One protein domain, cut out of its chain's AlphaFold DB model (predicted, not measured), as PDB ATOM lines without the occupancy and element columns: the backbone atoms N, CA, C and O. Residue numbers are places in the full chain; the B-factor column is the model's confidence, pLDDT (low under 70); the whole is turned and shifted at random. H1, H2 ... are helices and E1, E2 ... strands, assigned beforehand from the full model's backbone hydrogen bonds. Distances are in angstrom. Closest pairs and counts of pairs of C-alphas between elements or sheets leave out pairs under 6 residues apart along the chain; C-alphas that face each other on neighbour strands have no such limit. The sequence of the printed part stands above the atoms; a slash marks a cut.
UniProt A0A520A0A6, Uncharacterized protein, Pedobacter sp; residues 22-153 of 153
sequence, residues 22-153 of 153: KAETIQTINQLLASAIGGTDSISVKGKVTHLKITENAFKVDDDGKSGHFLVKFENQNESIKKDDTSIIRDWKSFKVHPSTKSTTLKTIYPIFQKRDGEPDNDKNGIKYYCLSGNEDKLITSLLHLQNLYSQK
ATOM      1  N   LYS A  22       4.488  18.254  43.175       86.81
ATOM      2  CA  LYS A  22       4.384  16.953  42.485       86.81
ATOM      3  C   LYS A  22       3.056  16.262  42.797       86.81
ATOM      4  O   LYS A  22       2.345  15.863  41.881       86.81
ATOM      5  N   ALA A  23       2.691  16.209  44.078       88.00
ATOM      6  CA  ALA A  23       1.463  15.574  44.542       88.00
ATOM      7  C   ALA A  23       0.205  16.240  43.960       88.00
ATOM      8  O   ALA A  23      -0.669  15.556  43.432       88.00
ATOM      9  N   GLU A  24       0.133  17.574  43.984       90.06
ATOM     10  CA  GLU A  24      -1.006  18.310  43.419       90.06
ATOM     11  C   GLU A  24      -1.102  18.144  41.895       90.06
ATOM     12  O   GLU A  24      -2.204  18.074  41.342       90.06
ATOM     13  N   THR A  25       0.042  18.071  41.210       89.19
ATOM     14  CA  THR A  25       0.106  17.840  39.760       89.19
ATOM     15  C   THR A  25      -0.436  16.452  39.420       89.19
ATOM     16  O   THR A  25      -1.300  16.322  38.554       89.19
ATOM     17  N   ILE A  26      -0.006  15.419  40.152       88.62
ATOM     18  CA  ILE A  26      -0.490  14.041  39.988       88.62
ATOM     19  C   ILE A  26      -1.986  13.941  40.290       88.62
ATOM     20  O   ILE A  26      -2.728  13.330  39.522       88.62
ATOM     21  N   GLN A  27      -2.459  14.589  41.356       90.19
ATOM     22  CA  GLN A  27      -3.884  14.636  41.678       90.19
ATOM     23  C   GLN A  27      -4.697  15.256  40.535       90.19
ATOM     24  O   GLN A  27      -5.728  14.705  40.148       90.19
ATOM     25  N   THR A  28      -4.220  16.365  39.966       89.19
ATOM     26  CA  THR A  28      -4.877  17.026  38.829       89.19
ATOM     27  C   THR A  28      -4.936  16.101  37.618       89.19
ATOM     28  O   THR A  28      -5.992  15.959  37.007       89.19
ATOM     29  N   ILE A  29      -3.831  15.425  37.295       86.06
ATOM     30  CA  ILE A  29      -3.784  14.453  36.199       86.06
ATOM     31  C   ILE A  29      -4.801  13.331  36.433       86.06
ATOM     32  O   ILE A  29      -5.599  13.043  35.546       86.06
ATOM     33  N   ASN A  30      -4.834  12.745  37.630       86.75
ATOM     34  CA  ASN A  30      -5.754  11.655  37.955       86.75
ATOM     35  C   ASN A  30      -7.223  12.083  37.884       86.75
ATOM     36  O   ASN A  30      -8.049  11.330  37.378       86.75
ATOM     37  N   GLN A  31      -7.559  13.302  38.309       86.75
ATOM     38  CA  GLN A  31      -8.915  13.844  38.156       86.75
ATOM     39  C   GLN A  31      -9.312  14.009  36.687       86.75
ATOM     40  O   GLN A  31     -10.439  13.694  36.312       86.75
ATOM     41  N   LEU A  32      -8.390  14.477  35.842       81.12
ATOM     42  CA  LEU A  32      -8.636  14.626  34.407       81.12
ATOM     43  C   LEU A  32      -8.795  13.254  33.728       81.12
ATOM     44  O   LEU A  32      -9.677  13.079  32.885       81.12
ATOM     45  N   LEU A  33      -7.990  12.269  34.137       79.31
ATOM     46  CA  LEU A  33      -8.018  10.898  33.621       79.31
ATOM     47  C   LEU A  33      -9.191  10.055  34.139       79.31
ATOM     48  O   LEU A  33      -9.593   9.129  33.445       79.31
ATOM     49  N   ALA A  34      -9.783  10.380  35.292       78.62
ATOM     50  CA  ALA A  34     -10.943   9.653  35.826       78.62
ATOM     51  C   ALA A  34     -12.149   9.679  34.869       78.62
ATOM     52  O   ALA A  34     -12.971   8.772  34.822       78.62
ATOM     53  N   SER A  35     -12.235  10.732  34.059       68.94
ATOM     54  CA  SER A  35     -13.272  10.875  33.042       68.94
ATOM     55  C   SER A  35     -12.892  10.293  31.676       68.94
ATOM     56  O   SER A  35     -13.699  10.319  30.748       68.94
ATOM     57  N   ALA A  36     -11.662   9.794  31.526       67.94
ATOM     58  CA  ALA A  36     -11.200   9.229  30.271       67.94
ATOM     59  C   ALA A  36     -11.925   7.910  29.991       67.94
ATOM     60  O   ALA A  36     -11.931   6.984  30.809       67.94
ATOM     61  N   ILE A  37     -12.508   7.827  28.801       64.12
ATOM     62  CA  ILE A  37     -13.180   6.627  28.322       64.12
ATOM     63  C   ILE A  37     -12.178   5.873  27.450       64.12
ATOM     64  O   ILE A  37     -11.573   6.426  26.525       64.12
ATOM     65  N   GLY A  38     -11.970   4.600  27.768       64.19
ATOM     66  CA  GLY A  38     -11.184   3.705  26.936       64.19
ATOM     67  C   GLY A  38     -11.913   3.276  25.660       64.19
ATOM     68  O   GLY A  38     -13.074   3.602  25.423       64.19
ATOM     69  N   GLY A  39     -11.222   2.529  24.807       67.81
ATOM     70  CA  GLY A  39     -11.819   1.869  23.650       67.81
ATOM     71  C   GLY A  39     -11.278   0.457  23.471       67.81
ATOM     72  O   GLY A  39     -10.433  -0.007  24.236       67.81
ATOM     73  N   THR A  40     -11.753  -0.225  22.433       66.00
ATOM     74  CA  THR A  40     -11.083  -1.430  21.942       66.00
ATOM     75  C   THR A  40      -9.873  -1.014  21.120       66.00
ATOM     76  O   THR A  40      -9.995  -0.203  20.199       66.00
ATOM     77  N   ASP A  41      -8.723  -1.596  21.428       70.31
ATOM     78  CA  ASP A  41      -7.499  -1.413  20.665       70.31
ATOM     79  C   ASP A  41      -6.836  -2.746  20.344       70.31
ATOM     80  O   ASP A  41      -7.250  -3.815  20.800       70.31
ATOM     81  N   SER A  42      -5.792  -2.681  19.533       72.31
ATOM     82  CA  SER A  42      -4.989  -3.838  19.184       72.31
ATOM     83  C   SER A  42      -3.522  -3.464  19.146       72.31
ATOM     84  O   SER A  42      -3.145  -2.520  18.451       72.31
ATOM     85  N   ILE A  43      -2.698  -4.243  19.837       71.06
ATOM     86  CA  ILE A  43      -1.243  -4.155  19.723       71.06
ATOM     87  C   ILE A  43      -0.731  -5.354  18.933       71.06
ATOM     88  O   ILE A  43      -1.178  -6.483  19.140       71.06
ATOM     89  N   SER A  44       0.205  -5.110  18.023       72.81
ATOM     90  CA  SER A  44       0.950  -6.149  17.323       72.81
ATOM     91  C   SER A  44       2.381  -6.177  17.837       72.81
ATOM     92  O   SER A  44       3.084  -5.168  17.784       72.81
ATOM     93  N   VAL A  45       2.806  -7.331  18.349       70.25
ATOM     94  CA  VAL A  45       4.173  -7.564  18.831       70.25
ATOM     95  C   VAL A  45       4.657  -8.887  18.251       70.25
ATOM     96  O   VAL A  45       4.026  -9.925  18.456       70.25
ATOM     97  N   LYS A  46       5.769  -8.860  17.506       78.88
ATOM     98  CA  LYS A  46       6.369 -10.044  16.858       78.88
ATOM     99  C   LYS A  46       5.358 -10.819  15.994       78.88
ATOM    100  O   LYS A  46       5.298 -12.044  16.035       78.88
ATOM    101  N   GLY A  47       4.515 -10.091  15.257       74.38
ATOM    102  CA  GLY A  47       3.489 -10.657  14.372       74.38
ATOM    103  C   GLY A  47       2.230 -11.184  15.072       74.38
ATOM    104  O   GLY A  47       1.287 -11.578  14.391       74.38
ATOM    105  N   LYS A  48       2.161 -11.164  16.410       78.12
ATOM    106  CA  LYS A  48       0.955 -11.538  17.161       78.12
ATOM    107  C   LYS A  48       0.115 -10.307  17.466       78.12
ATOM    108  O   LYS A  48       0.608  -9.369  18.087       78.12
ATOM    109  N   VAL A  49      -1.151 -10.331  17.057       78.50
ATOM    110  CA  VAL A  49      -2.131  -9.288  17.378       78.50
ATOM    111  C   VAL A  49      -2.852  -9.656  18.669       78.50
ATOM    112  O   VAL A  49      -3.392 -10.750  18.795       78.50
ATOM    113  N   THR A  50      -2.856  -8.737  19.627       75.25
ATOM    114  CA  THR A  50      -3.613  -8.860  20.876       75.25
ATOM    115  C   THR A  50      -4.661  -7.764  20.922       75.25
ATOM    116  O   THR A  50      -4.318  -6.586  20.812       75.25
ATOM    117  N   HIS A  51      -5.922  -8.158  21.088       75.69
ATOM    118  CA  HIS A  51      -7.028  -7.234  21.303       75.69
ATOM    119  C   HIS A  51      -7.121  -6.879  22.783       75.69
ATOM    120  O   HIS A  51      -7.121  -7.758  23.642       75.69
ATOM    121  N   LEU A  52      -7.195  -5.586  23.059       74.75
ATOM    122  CA  LEU A  52      -7.273  -5.031  24.400       74.75
ATOM    123  C   LEU A  52      -8.553  -4.216  24.496       74.75
ATOM    124  O   LEU A  52      -8.854  -3.424  23.600       74.75
ATOM    125  N   LYS A  53      -9.295  -4.377  25.587       75.62
ATOM    126  CA  LYS A  53     -10.397  -3.479  25.917       75.62
ATOM    127  C   LYS A  53      -9.955  -2.580  27.058       75.62
ATOM    128  O   LYS A  53      -9.567  -3.047  28.119       75.62
ATOM    129  N   ILE A  54      -9.987  -1.280  26.825       73.31
ATOM    130  CA  ILE A  54      -9.666  -0.273  27.831       73.31
ATOM    131  C   ILE A  54     -10.998   0.208  28.399       73.31
ATOM    132  O   ILE A  54     -11.892   0.598  27.646       73.31
ATOM    133  N   THR A  55     -11.150   0.146  29.716       71.69
ATOM    134  CA  THR A  55     -12.374   0.563  30.407       71.69
ATOM    135  C   THR A  55     -12.297   2.019  30.850       71.69
ATOM    136  O   THR A  55     -11.266   2.682  30.727       71.69
ATOM    137  N   GLU A  56     -13.390   2.531  31.403       72.62
ATOM    138  CA  GLU A  56     -13.360   3.767  32.189       72.62
ATOM    139  C   GLU A  56     -12.362   3.639  33.348       72.62
ATOM    140  O   GLU A  56     -12.147   2.539  33.871       72.62
ATOM    141  N   ASN A  57     -11.739   4.756  33.741       72.62
ATOM    142  CA  ASN A  57     -10.727   4.809  34.809       72.62
ATOM    143  C   ASN A  57      -9.523   3.872  34.598       72.62
ATOM    144  O   ASN A  57      -8.794   3.562  35.541       72.62
ATOM    145  N   ALA A  58      -9.289   3.415  33.367       74.31
ATOM    146  CA  ALA A  58      -8.154   2.559  33.044       74.31
ATOM    147  C   ALA A  58      -6.802   3.273  33.176       74.31
ATOM    148  O   ALA A  58      -5.770   2.612  33.183       74.31
ATOM    149  N   PHE A  59      -6.794   4.603  33.278       78.75
ATOM    150  CA  PHE A  59      -5.586   5.417  33.316       78.75
ATOM    151  C   PHE A  59      -5.411   6.071  34.673       78.75
ATOM    152  O   PHE A  59      -6.330   6.709  35.184       78.75
ATOM    153  N   LYS A  60      -4.200   5.982  35.219       83.69
ATOM    154  CA  LYS A  60      -3.780   6.802  36.355       83.69
ATOM    155  C   LYS A  60      -2.285   7.078  36.296       83.69
ATOM    156  O   LYS A  60      -1.529   6.327  35.686       83.69
ATOM    157  N   VAL A  61      -1.868   8.133  36.971       86.12
ATOM    158  CA  VAL A  61      -0.478   8.379  37.324       86.12
ATOM    159  C   VAL A  61      -0.278   8.017  38.789       86.12
ATOM    160  O   VAL A  61      -1.030   8.472  39.655       86.12
ATOM    161  N   ASP A  62       0.724   7.186  39.043       85.75
ATOM    162  CA  ASP A  62       1.222   6.860  40.380       85.75
ATOM    163  C   ASP A  62       2.576   7.536  40.625       85.75
ATOM    164  O   ASP A  62       3.247   7.922  39.668       85.75
ATOM    165  N   ASP A  63       2.984   7.662  41.886       83.38
ATOM    166  CA  ASP A  63       4.292   8.210  42.273       83.38
ATOM    167  C   ASP A  63       5.057   7.184  43.105       83.38
ATOM    168  O   ASP A  63       4.579   6.751  44.152       83.38
ATOM    169  N   ASP A  64       6.269   6.825  42.681       81.38
ATOM    170  CA  ASP A  64       7.184   6.040  43.524       81.38
ATOM    171  C   ASP A  64       8.146   6.919  44.346       81.38
ATOM    172  O   ASP A  64       9.084   6.424  44.977       81.38
ATOM    173  N   GLY A  65       7.947   8.240  44.314       78.00
ATOM    174  CA  GLY A  65       8.773   9.264  44.953       78.00
ATOM    175  C   GLY A  65       9.986   9.698  44.120       78.00
ATOM    176  O   GLY A  65      10.599  10.739  44.399       78.00
ATOM    177  N   LYS A  66      10.346   8.937  43.080       75.25
ATOM    178  CA  LYS A  66      11.474   9.217  42.174       75.25
ATOM    179  C   LYS A  66      11.018   9.537  40.757       75.25
ATOM    180  O   LYS A  66      11.694  10.314  40.092       75.25
ATOM    181  N   SER A  67       9.895   8.975  40.333       71.75
ATOM    182  CA  SER A  67       9.301   9.088  39.007       71.75
ATOM    183  C   SER A  67       7.783   8.966  39.100       71.75
ATOM    184  O   SER A  67       7.252   8.272  39.968       71.75
ATOM    185  N   GLY A  68       7.086   9.627  38.181       76.38
ATOM    186  CA  GLY A  68       5.688   9.313  37.945       76.38
ATOM    187  C   GLY A  68       5.625   8.034  37.115       76.38
ATOM    188  O   GLY A  68       6.476   7.827  36.255       76.38
ATOM    189  N   HIS A  69       4.609   7.208  37.329       79.81
ATOM    190  CA  HIS A  69       4.334   6.017  36.529       79.81
ATOM    191  C   HIS A  69       2.970   6.160  35.878       79.81
ATOM    192  O   HIS A  69       1.967   6.251  36.583       79.81
ATOM    193  N   PHE A  70       2.910   6.155  34.546       77.50
ATOM    194  CA  PHE A  70       1.630   6.134  33.846       77.50
ATOM    195  C   PHE A  70       1.155   4.688  33.725       77.50
ATOM    196  O   PHE A  70       1.768   3.859  33.049       77.50
ATOM    197  N   LEU A  71       0.075   4.378  34.428       78.12
ATOM    198  CA  LEU A  71      -0.489   3.045  34.524       78.12
ATOM    199  C   LEU A  71      -1.699   2.934  33.615       78.12
ATOM    200  O   LEU A  71      -2.564   3.811  33.608       78.12
ATOM    201  N   VAL A  72      -1.758   1.826  32.881       76.88
ATOM    202  CA  VAL A  72      -2.883   1.503  32.010       76.88
ATOM    203  C   VAL A  72      -3.435   0.137  32.356       76.88
ATOM    204  O   VAL A  72      -2.708  -0.851  32.281       76.88
ATOM    205  N   LYS A  73      -4.723   0.083  32.686       76.12
ATOM    206  CA  LYS A  73      -5.467  -1.150  32.913       76.12
ATOM    207  C   LYS A  73      -6.173  -1.616  31.637       76.12
ATOM    208  O   LYS A  73      -6.783  -0.816  30.932       76.12
ATOM    209  N   PHE A  74      -6.134  -2.914  31.367       73.31
ATOM    210  CA  PHE A  74      -6.809  -3.545  30.235       73.31
ATOM    211  C   PHE A  74      -7.681  -4.701  30.707       73.31
ATOM    212  O   PHE A  74      -7.311  -5.450  31.602       73.31
ATOM    213  N   GLU A  75      -8.808  -4.890  30.039       68.50
ATOM    214  CA  GLU A  75      -9.520  -6.157  30.001       68.50
ATOM    215  C   GLU A  75      -9.008  -6.945  28.791       68.50
ATOM    216  O   GLU A  75      -9.109  -6.495  27.641       68.50
ATOM    217  N   ASN A  76      -8.427  -8.117  29.043       64.88
ATOM    218  CA  ASN A  76      -7.989  -9.019  27.988       64.88
ATOM    219  C   ASN A  76      -9.131  -9.974  27.615       64.88
ATOM    220  O   ASN A  76      -9.761 -10.564  28.488       64.88
ATOM    221  N   GLN A  77      -9.392 -10.141  26.318       57.34
ATOM    222  CA  GLN A  77     -10.375 -11.116  25.824       57.34
ATOM    223  C   GLN A  77      -9.741 -12.472  25.469       57.34
ATOM    224  O   GLN A  77     -10.465 -13.431  25.231       57.34
ATOM    225  N   ASN A  78      -8.403 -12.574  25.457       54.69
ATOM    226  CA  ASN A  78      -7.675 -13.801  25.129       54.69
ATOM    227  C   ASN A  78      -6.935 -14.363  26.356       54.69
ATOM    228  O   ASN A  78      -5.957 -13.786  26.831       54.69
ATOM    229  N   GLU A  79      -7.354 -15.546  26.818       46.06
ATOM    230  CA  GLU A  79      -6.868 -16.219  28.041       46.06
ATOM    231  C   GLU A  79      -5.361 -16.546  28.059       46.06
ATOM    232  O   GLU A  79      -4.785 -16.780  29.122       46.06
ATOM    233  N   SER A  80      -4.693 -16.553  26.900       47.69
ATOM    234  CA  SER A  80      -3.292 -16.991  26.767       47.69
ATOM    235  C   SER A  80      -2.247 -15.979  27.253       47.69
ATOM    236  O   SER A  80      -1.058 -16.299  27.291       47.69
ATOM    237  N   ILE A  81      -2.661 -14.775  27.659       45.03
ATOM    238  CA  ILE A  81      -1.773 -13.750  28.221       45.03
ATOM    239  C   ILE A  81      -2.322 -13.332  29.588       45.03
ATOM    240  O   ILE A  81      -2.846 -12.236  29.767       45.03
ATOM    241  N   LYS A  82      -2.208 -14.230  30.574       42.12
ATOM    242  CA  LYS A  82      -2.268 -13.868  31.995       42.12
ATOM    243  C   LYS A  82      -0.939 -13.230  32.377       42.12
ATOM    244  O   LYS A  82      -0.003 -13.917  32.783       42.12
ATOM    245  N   LYS A  83      -0.822 -11.923  32.203       46.72
ATOM    246  CA  LYS A  83       0.272 -11.170  32.808       46.72
ATOM    247  C   LYS A  83      -0.277  -9.802  33.131       46.72
ATOM    248  O   LYS A  83      -0.541  -9.070  32.190       46.72
ATOM    249  N   ASP A  84      -0.512  -9.587  34.427       53.62
ATOM    250  CA  ASP A  84      -1.046  -8.390  35.079       53.62
ATOM    251  C   ASP A  84      -1.836  -7.459  34.161       53.62
ATOM    252  O   ASP A  84      -1.272  -6.763  33.320       53.62
ATOM    253  N   ASP A  85      -3.142  -7.361  34.404       63.91
ATOM    254  CA  ASP A  85      -4.088  -6.494  33.687       63.91
ATOM    255  C   ASP A  85      -3.700  -4.998  33.701       63.91
ATOM    256  O   ASP A  85      -4.456  -4.164  33.218       63.91
ATOM    257  N   THR A  86      -2.547  -4.630  34.272       65.00
ATOM    258  CA  THR A  86      -1.978  -3.286  34.344       65.00
ATOM    259  C   THR A  86      -0.587  -3.238  33.700       65.00
ATOM    260  O   THR A  86       0.344  -3.902  34.147       65.00
ATOM    261  N   SER A  87      -0.406  -2.389  32.686       71.31
ATOM    262  CA  SER A  87       0.918  -2.032  32.156       71.31
ATOM    263  C   SER A  87       1.430  -0.731  32.766       71.31
ATOM    264  O   SER A  87       0.663   0.208  32.975       71.31
ATOM    265  N   ILE A  88       2.744  -0.666  32.992       70.06
ATOM    266  CA  ILE A  88       3.444   0.514  33.512       70.06
ATOM    267  C   ILE A  88       4.262   1.160  32.394       70.06
ATOM    268  O   ILE A  88       5.129   0.509  31.810       70.06
ATOM    269  N   ILE A  89       4.019   2.440  32.126       72.62
ATOM    270  CA  ILE A  89       4.815   3.268  31.218       72.62
ATOM    271  C   ILE A  89       5.655   4.221  32.070       72.62
ATOM    272  O   ILE A  89       5.112   5.082  32.759       72.62
ATOM    273  N   ARG A  90       6.980   4.040  32.031       67.31
ATOM    274  CA  ARG A  90       7.950   4.807  32.837       67.31
ATOM    275  C   ARG A  90       8.510   6.020  32.095       67.31
ATOM    276  O   ARG A  90       8.591   7.100  32.657       67.31
ATOM    277  N   ASP A  91       8.824   5.849  30.812       67.25
ATOM    278  CA  ASP A  91       9.510   6.859  29.997       67.25
ATOM    279  C   ASP A  91       8.576   7.474  28.947       67.25
ATOM    280  O   ASP A  91       8.896   7.514  27.751       67.25
ATOM    281  N   TRP A  92       7.375   7.909  29.349       71.88
ATOM    282  CA  TRP A  92       6.535   8.641  28.401       71.88
ATOM    283  C   TRP A  92       7.198   9.991  28.095       71.88
ATOM    284  O   TRP A  92       7.561  10.753  28.987       71.88
ATOM    285  N   LYS A  93       7.402  10.275  26.808       61.88
ATOM    286  CA  LYS A  93       8.117  11.472  26.346       61.88
ATOM    287  C   LYS A  93       7.195  12.664  26.132       61.88
ATOM    288  O   LYS A  93       7.643  13.798  26.211       61.88
ATOM    289  N   SER A  94       5.951  12.396  25.757       57.94
ATOM    290  CA  SER A  94       4.888  13.378  25.540       57.94
ATOM    291  C   SER A  94       3.585  12.634  25.249       57.94
ATOM    292  O   SER A  94       3.523  11.408  25.376       57.94
ATOM    293  N   PHE A  95       2.549  13.363  24.846       66.38
ATOM    294  CA  PHE A  95       1.285  12.792  24.416       66.38
ATOM    295  C   PHE A  95       0.943  13.307  23.017       66.38
ATOM    296  O   PHE A  95       1.014  14.513  22.782       66.38
ATOM    297  N   LYS A  96       0.575  12.422  22.078       61.62
ATOM    298  CA  LYS A  96      -0.038  12.859  20.809       61.62
ATOM    299  C   LYS A  96      -1.526  13.042  21.042       61.62
ATOM    300  O   LYS A  96      -2.142  12.211  21.701       61.62
ATOM    301  N   VAL A  97      -2.106  14.083  20.459       60.59
ATOM    302  CA  VAL A  97      -3.557  14.244  20.389       60.59
ATOM    303  C   VAL A  97      -3.965  14.196  18.932       60.59
ATOM    304  O   VAL A  97      -3.528  15.025  18.139       60.59
ATOM    305  N   HIS A  98      -4.798  13.223  18.580       60.97
ATOM    306  CA  HIS A  98      -5.422  13.170  17.267       60.97
ATOM    307  C   HIS A  98      -6.919  13.454  17.381       60.97
ATOM    308  O   HIS A  98      -7.565  12.964  18.311       60.97
ATOM    309  N   PRO A  99      -7.500  14.217  16.441       58.00
ATOM    310  CA  PRO A  99      -8.948  14.259  16.306       58.00
ATOM    311  C   PRO A  99      -9.452  12.835  16.051       58.00
ATOM    312  O   PRO A  99      -8.884  12.111  15.228       58.00
ATOM    313  N   SER A 100     -10.486  12.410  16.779       59.41
ATOM    314  CA  SER A 100     -11.087  11.105  16.527       59.41
ATOM    315  C   SER A 100     -11.638  11.078  15.106       59.41
ATOM    316  O   SER A 100     -12.383  11.964  14.694       59.41
ATOM    317  N   THR A 101     -11.347  10.017  14.353       57.97
ATOM    318  CA  THR A 101     -11.955   9.819  13.027       57.97
ATOM    319  C   THR A 101     -13.459   9.539  13.112       57.97
ATOM    320  O   THR A 101     -14.129   9.521  12.086       57.97
ATOM    321  N   LYS A 102     -13.987   9.273  14.316       57.22
ATOM    322  CA  LYS A 102     -15.390   8.905  14.566       57.22
ATOM    323  C   LYS A 102     -16.204  10.000  15.258       57.22
ATOM    324  O   LYS A 102     -17.411   9.838  15.395       57.22
ATOM    325  N   SER A 103     -15.574  11.071  15.740       58.56
ATOM    326  CA  SER A 103     -16.271  12.137  16.462       58.56
ATOM    327  C   SER A 103     -15.514  13.455  16.367       58.56
ATOM    328  O   SER A 103     -14.303  13.502  16.557       58.56
ATOM    329  N   THR A 104     -16.252  14.534  16.126       58.16
ATOM    330  CA  THR A 104     -15.733  15.908  16.126       58.16
ATOM    331  C   THR A 104     -15.517  16.463  17.533       58.16
ATOM    332  O   THR A 104     -14.846  17.480  17.685       58.16
ATOM    333  N   THR A 105     -16.065  15.808  18.560       57.53
ATOM    334  CA  THR A 105     -15.972  16.231  19.965       57.53
ATOM    335  C   THR A 105     -14.995  15.388  20.775       57.53
ATOM    336  O   THR A 105     -14.514  15.838  21.807       57.53
ATOM    337  N   LEU A 106     -14.669  14.173  20.330       59.78
ATOM    338  CA  LEU A 106     -13.713  13.315  21.026       59.78
ATOM    339  C   LEU A 106     -12.330  13.465  20.402       59.78
ATOM    340  O   LEU A 106     -12.155  13.295  19.194       59.78
ATOM    341  N   LYS A 107     -11.324  13.708  21.235       61.34
ATOM    342  CA  LYS A 107      -9.921  13.611  20.834       61.34
ATOM    343  C   LYS A 107      -9.304  12.354  21.434       61.34
ATOM    344  O   LYS A 107      -9.584  11.986  22.575       61.34
ATOM    345  N   THR A 108      -8.471  11.687  20.648       63.62
ATOM    346  CA  THR A 108      -7.706  10.519  21.079       63.62
ATOM    347  C   THR A 108      -6.340  10.979  21.559       63.62
ATOM    348  O   THR A 108      -5.620  11.644  20.813       63.62
ATOM    349  N   ILE A 109      -5.984  10.624  22.789       65.44
ATOM    350  CA  ILE A 109      -4.677  10.910  23.376       65.44
ATOM    351  C   ILE A 109      -3.847   9.624  23.385       65.44
ATOM    352  O   ILE A 109      -4.347   8.549  23.718       65.44
ATOM    353  N   TYR A 110      -2.577   9.744  23.002       68.25
ATOM    354  CA  TYR A 110      -1.611   8.650  22.945       68.25
ATOM    355  C   TYR A 110      -0.439   8.987  23.856       68.25
ATOM    356  O   TYR A 110       0.206  10.004  23.601       68.25
ATOM    357  N   PRO A 111      -0.092   8.158  24.852       66.25
ATOM    358  CA  PRO A 111       1.194   8.299  25.511       66.25
ATOM    359  C   PRO A 111       2.276   7.943  24.486       66.25
ATOM    360  O   PRO A 111       2.249   6.861  23.897       66.25
ATOM    361  N   ILE A 112       3.224   8.846  24.241       64.56
ATOM    362  CA  ILE A 112       4.396   8.533  23.421       64.56
ATOM    363  C   ILE A 112       5.404   7.838  24.320       64.56
ATOM    364  O   ILE A 112       6.029   8.482  25.158       64.56
ATOM    365  N   PHE A 113       5.595   6.543  24.120       67.00
ATOM    366  CA  PHE A 113       6.654   5.765  24.756       67.00
ATOM    367  C   PHE A 113       7.597   5.200  23.693       67.00
ATOM    368  O   PHE A 113       7.292   5.196  22.498       67.00
ATOM    369  N   GLN A 114       8.784   4.764  24.117       64.88
ATOM    370  CA  GLN A 114       9.721   4.110  23.216       64.88
ATOM    371  C   GLN A 114       9.110   2.809  22.684       64.88
ATOM    372  O   GLN A 114       8.662   1.965  23.459       64.88
ATOM    373  N   LYS A 115       9.110   2.670  21.356       67.06
ATOM    374  CA  LYS A 115       8.654   1.477  20.640       67.06
ATOM    375  C   LYS A 115       9.246   0.208  21.264       67.06
ATOM    376  O   LYS A 115      10.452   0.146  21.513       67.06
ATOM    377  N   ARG A 116       8.409  -0.805  21.498       70.38
ATOM    378  CA  ARG A 116       8.855  -2.114  22.002       70.38
ATOM    379  C   ARG A 116       9.473  -2.935  20.870       70.38
ATOM    380  O   ARG A 116       9.080  -2.815  19.709       70.38
ATOM    381  N   ASP A 117      10.421  -3.804  21.217       68.06
ATOM    382  CA  ASP A 117      11.017  -4.739  20.257       68.06
ATOM    383  C   ASP A 117       9.934  -5.593  19.567       68.06
ATOM    384  O   ASP A 117       9.095  -6.220  20.223       68.06
ATOM    385  N   GLY A 118       9.949  -5.609  18.231       66.12
ATOM    386  CA  GLY A 118       8.986  -6.342  17.408       66.12
ATOM    387  C   GLY A 118       7.630  -5.662  17.170       66.12
ATOM    388  O   GLY A 118       6.739  -6.314  16.622       66.12
ATOM    389  N   GLU A 119       7.439  -4.397  17.555       69.50
ATOM    390  CA  GLU A 119       6.290  -3.602  17.092       69.50
ATOM    391  C   GLU A 119       6.462  -3.194  15.609       69.50
ATOM    392  O   GLU A 119       7.591  -2.987  15.151       69.50
ATOM    393  N   PRO A 120       5.389  -3.070  14.809       67.06
ATOM    394  CA  PRO A 120       5.474  -2.521  13.455       67.06
ATOM    395  C   PRO A 120       5.862  -1.033  13.468       67.06
ATOM    396  O   PRO A 120       5.496  -0.296  14.383       67.06
ATOM    397  N   ASP A 121       6.585  -0.577  12.439       66.69
ATOM    398  CA  ASP A 121       6.874   0.850  12.215       66.69
ATOM    399  C   ASP A 121       5.644   1.573  11.664       66.69
ATOM    400  O   ASP A 121       5.554   1.917  10.487       66.69
ATOM    401  N   ASN A 122       4.647   1.771  12.521       63.69
ATOM    402  CA  ASN A 122       3.540   2.665  12.236       63.69
ATOM    403  C   ASN A 122       3.123   3.430  13.495       63.69
ATOM    404  O   ASN A 122       3.194   2.922  14.611       63.69
ATOM    405  N   ASP A 123       2.621   4.650  13.305       55.56
ATOM    406  CA  ASP A 123       2.143   5.515  14.394       55.56
ATOM    407  C   ASP A 123       0.861   5.002  15.079       55.56
ATOM    408  O   ASP A 123       0.312   5.663  15.961       55.56
ATOM    409  N   LYS A 124       0.325   3.860  14.631       57.44
ATOM    410  CA  LYS A 124      -1.009   3.355  14.986       57.44
ATOM    411  C   LYS A 124      -0.968   2.131  15.897       57.44
ATOM    412  O   LYS A 124      -2.031   1.693  16.340       57.44
ATOM    413  N   ASN A 125       0.223   1.604  16.174       61.62
ATOM    414  CA  ASN A 125       0.451   0.493  17.079       61.62
ATOM    415  C   ASN A 125       0.688   1.028  18.492       61.62
ATOM    416  O   ASN A 125       1.818   1.252  18.912       61.62
ATOM    417  N   GLY A 126      -0.395   1.294  19.209       60.81
ATOM    418  CA  GLY A 126      -0.322   1.874  20.541       60.81
ATOM    419  C   GLY A 126      -1.692   1.950  21.183       60.81
ATOM    420  O   GLY A 126      -2.694   1.903  20.484       60.81
ATOM    421  N   ILE A 127      -1.691   2.059  22.508       64.94
ATOM    422  CA  ILE A 127      -2.861   2.158  23.383       64.94
ATOM    423  C   ILE A 127      -3.552   3.513  23.170       64.94
ATOM    424  O   ILE A 127      -2.980   4.558  23.487       64.94
ATOM    425  N   LYS A 128      -4.779   3.496  22.653       64.88
ATOM    426  CA  LYS A 128      -5.635   4.666  22.423       64.88
ATOM    427  C   LYS A 128      -6.591   4.871  23.577       64.88
ATOM    428  O   LYS A 128      -7.280   3.943  23.994       64.88
ATOM    429  N   TYR A 129      -6.739   6.117  24.003       67.56
ATOM    430  CA  TYR A 129      -7.841   6.491  24.876       67.56
ATOM    431  C   TYR A 129      -8.412   7.853  24.545       67.56
ATOM    432  O   TYR A 129      -7.767   8.681  23.900       67.56
ATOM    433  N   TYR A 130      -9.654   8.060  24.967       56.09
ATOM    434  CA  TYR A 130     -10.394   9.283  24.721       56.09
ATOM    435  C   TYR A 130     -10.418  10.107  26.003       56.09
ATOM    436  O   TYR A 130     -10.823   9.627  27.060       56.09
ATOM    437  N   CYS A 131      -9.979  11.358  25.911       61.16
ATOM    438  CA  CYS A 131     -10.253  12.344  26.950       61.16
ATOM    439  C   CYS A 131     -11.603  13.005  26.643       61.16
ATOM    440  O   CYS A 131     -11.966  13.148  25.471       61.16
ATOM    441  N   LEU A 132     -12.353  13.399  27.675       58.75
ATOM    442  CA  LEU A 132     -13.532  14.238  27.472       58.75
ATOM    443  C   LEU A 132     -13.127  15.574  26.830       58.75
ATOM    444  O   LEU A 132     -12.116  16.175  27.196       58.75
ATOM    445  N   SER A 133     -13.959  16.039  25.898       60.91
ATOM    446  CA  SER A 133     -13.796  17.315  25.195       60.91
ATOM    447  C   SER A 133     -13.557  18.479  26.163       60.91
ATOM    448  O   SER A 133     -14.374  18.713  27.054       60.91
ATOM    449  N   GLY A 134     -12.497  19.262  25.941       69.00
ATOM    450  CA  GLY A 134     -12.256  20.553  26.602       69.00
ATOM    451  C   GLY A 134     -11.200  20.553  27.712       69.00
ATOM    452  O   GLY A 134     -10.891  21.616  28.243       69.00
ATOM    453  N   ASN A 135     -10.629  19.397  28.057       76.56
ATOM    454  CA  ASN A 135      -9.619  19.258  29.114       76.56
ATOM    455  C   ASN A 135      -8.247  18.787  28.605       76.56
ATOM    456  O   ASN A 135      -7.327  18.582  29.400       76.56
ATOM    457  N   GLU A 136      -8.087  18.621  27.294       73.06
ATOM    458  CA  GLU A 136      -6.914  17.985  26.695       73.06
ATOM    459  C   GLU A 136      -5.644  18.804  26.928       73.06
ATOM    460  O   GLU A 136      -4.651  18.274  27.421       73.06
ATOM    461  N   ASP A 137      -5.692  20.111  26.664       75.88
ATOM    462  CA  ASP A 137      -4.535  20.995  26.836       75.88
ATOM    463  C   ASP A 137      -4.103  21.072  28.305       75.88
ATOM    464  O   ASP A 137      -2.910  21.093  28.617       75.88
ATOM    465  N   LYS A 138      -5.074  21.035  29.228       82.25
ATOM    466  CA  LYS A 138      -4.818  21.009  30.672       82.25
ATOM    467  C   LYS A 138      -4.147  19.703  31.092       82.25
ATOM    468  O   LYS A 138      -3.204  19.732  31.886       82.25
ATOM    469  N   LEU A 139      -4.594  18.572  30.547       80.25
ATOM    470  CA  LEU A 139      -3.995  17.263  30.799       80.25
ATOM    471  C   LEU A 139      -2.557  17.202  30.264       80.25
ATOM    472  O   LEU A 139      -1.652  16.868  31.026       80.25
ATOM    473  N   ILE A 140      -2.325  17.597  29.006       77.50
ATOM    474  CA  ILE A 140      -0.985  17.629  28.391       77.50
ATOM    475  C   ILE A 140      -0.042  18.527  29.193       77.50
ATOM    476  O   ILE A 140       1.065  18.112  29.531       77.50
ATOM    477  N   THR A 141      -0.489  19.737  29.539       82.75
ATOM    478  CA  THR A 141       0.312  20.694  30.312       82.75
ATOM    479  C   THR A 141       0.687  20.119  31.675       82.75
ATOM    480  O   THR A 141       1.849  20.196  32.070       82.75
ATOM    481  N   SER A 142      -0.259  19.480  32.371       85.88
ATOM    482  CA  SER A 142      -0.002  18.864  33.681       85.88
ATOM    483  C   SER A 142       1.004  17.711  33.578       85.88
ATOM    484  O   SER A 142       1.901  17.592  34.410       85.88
ATOM    485  N   LEU A 143       0.902  16.889  32.530       81.12
ATOM    486  CA  LEU A 143       1.812  15.768  32.278       81.12
ATOM    487  C   LEU A 143       3.239  16.232  31.939       81.12
ATOM    488  O   LEU A 143       4.202  15.666  32.457       81.12
ATOM    489  N   LEU A 144       3.382  17.280  31.120       80.00
ATOM    490  CA  LEU A 144       4.682  17.891  30.813       80.00
ATOM    491  C   LEU A 144       5.293  18.571  32.042       80.00
ATOM    492  O   LEU A 144       6.496  18.460  32.278       80.00
ATOM    493  N   HIS A 145       4.469  19.245  32.850       85.50
ATOM    494  CA  HIS A 145       4.916  19.838  34.105       85.50
ATOM    495  C   HIS A 145       5.468  18.766  35.052       85.50
ATOM    496  O   HIS A 145       6.586  18.907  35.546       85.50
ATOM    497  N   LEU A 146       4.747  17.651  35.220       85.25
ATOM    498  CA  LEU A 146       5.202  16.522  36.027       85.25
ATOM    499  C   LEU A 146       6.543  15.957  35.531       85.25
ATOM    500  O   LEU A 146       7.453  15.746  36.328       85.25
ATOM    501  N   GLN A 147       6.690  15.756  34.218       79.25
ATOM    502  CA  GLN A 147       7.935  15.266  33.621       79.25
ATOM    503  C   GLN A 147       9.116  16.215  33.890       79.25
ATOM    504  O   GLN A 147      10.202  15.764  34.265       79.25
ATOM    505  N   ASN A 148       8.908  17.531  33.775       82.38
ATOM    506  CA  ASN A 148       9.920  18.531  34.125       82.38
ATOM    507  C   ASN A 148      10.300  18.478  35.612       82.38
ATOM    508  O   ASN A 148      11.486  18.520  35.933       82.38
ATOM    509  N   LEU A 149       9.334  18.310  36.522       84.38
ATOM    510  CA  LEU A 149       9.597  18.178  37.964       84.38
ATOM    511  C   LEU A 149      10.455  16.947  38.324       84.38
ATOM    512  O   LEU A 149      11.067  16.914  39.398       84.38
ATOM    513  N   TYR A 150      10.480  15.916  37.477       78.94
ATOM    514  CA  TYR A 150      11.388  14.773  37.627       78.94
ATOM    515  C   TYR A 150      12.714  14.950  36.884       78.94
ATOM    516  O   TYR A 150      13.721  14.434  37.352       78.94
ATOM    517  N   SER A 151      12.731  15.709  35.786       73.00
ATOM    518  CA  SER A 151      13.946  15.981  35.001       73.00
ATOM    519  C   SER A 151      14.870  17.022  35.649       73.00
ATOM    520  O   SER A 151      16.050  17.074  35.327       73.00
ATOM    521  N   GLN A 152      14.350  17.861  36.552       62.66
ATOM    522  CA  GLN A 152      15.108  18.894  37.279       62.66
ATOM    523  C   GLN A 152      15.821  18.379  38.552       62.66
ATOM    524  O   GLN A 152      16.055  19.157  39.476       62.66
ATOM    525  N   LYS A 153      16.139  17.083  38.633       50.94
ATOM    526  CA  LYS A 153      16.858  16.469  39.763       50.94
ATOM    527  C   LYS A 153      18.239  15.972  39.365       50.94
ATOM    528  O   LYS A 153      18.348  15.382  38.271       50.94
TER     529      LYS A 153
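This is residues 22 to 153 of the 153 residues of an uncharacterized protein of Pedobacter sp (UniProt A0A520A0A6). Two small three-strand sheets, E3 E4 E5 and E6 E7 E8, stand as separate slabs, and two helices side by side, H1 and H2, cover one side of the pair: H1 packs over the edge strand E3 of the first sheet, and H2 packs on the second. A two-strand hairpin, E1 and E2, lies on the side away from the helices. The printed part has 132 residues with two named helices and eight named strands, in the order H1 E1 E2 E3 E4 E5 E6 E7 E8 H2; the class is mixed, helices and strands, and the three sheets are antiparallel. The whole is compact, with a radius of gyration of the C-alphas of 14.8 A, and spans 39 by 35 by 26 A.

Begin with the sheet E3 E4 E5: E3 is residues 59 to 63, E4 is residues 68 to 73 and measures 16.1 A from first to last C-alpha, and E5 is residues 86 to 89. Find C-alpha 68 at (5.688, 9.313, 37.945), where E4 begins. In the second sheet, E6 is residues 94 to 99, 16.7 A long, E7 is residues 107 to 112, 15.4 A, and E8 is residues 129 to 131. The remaining strands are E1, residues 40 to 45, 16.7 A, and E2, residues 48 to 53, 16.4 A. H1, residues 22 to 34, starts at C-alpha 22 at (4.384, 16.953, 42.485) and runs 18.2 A. H2, residues 136 to 151, runs 22.5 A and ends at C-alpha 151 at (13.946, 15.981, 35.001).

Look first at E3 E4 E5, a meander, each strand the antiparallel neighbour of the one before, with E3 and E5 as edge strands. In the hairpin E3 and E4, N 62 and O 69 are within hydrogen-bond range at 2.9 A; in the hairpin E4 and E5, N 87 and O 72 are at 2.8 A. H1 is on this sheet at a height of 7.5 A, over E3, and runs along the strands, at 6 degrees to E3 on the local plane. The closest C-alphas of H1 and E3 are those of Asn 30 and Lys 60, 5.5 A apart. H1 and H2 touch, closest at the C-alphas of Ile 29 and Leu 139, 6.1 A, with a shallow tilt of 32 degrees, opposite ways. H2 is on one face of E6 E7 E8, in two layers, a helix layer and a sheet layer, at a height of 6.7 A. It lies over none of the strands, but only just: 2 of its 16 C-alphas fall on E7. The closest C-alphas of H2 and E6 are those of Phe 95 and Ile 140, 6.7 A apart. This second sheet is a meander too: N 98 and O 108 are at 2.9 A in the hairpin E6 and E7, and N 109 and O 129 at 2.9 A in the hairpin E7 and E8. H1 only grazes it, with residues 32 to 34. In the hairpin E1 and E2, N 43 and O 50 are at 3.0 A; E1 and E2 are both apart from H2, E4 and E7, among others. Residues 52 to 53 of E2 pair with residues 75 to 76, antiparallel. In H1 and H2 every O i to N i+4 pair is within hydrogen-bond range.

The two C-alphas farthest apart, those of Glu 79 and Gln 152, are 42.4 A from each other. The printed part has no cut and ends at residue 153, the chain's last. Two links are long: E4 to E5, residues 74 to 85, and E7 to E8, residues 113 to 128. The mean pLDDT of the printed part is 70.5; 63 residues are under 70, among them residues 75 to 86, 93 to 115 and 117 to 134.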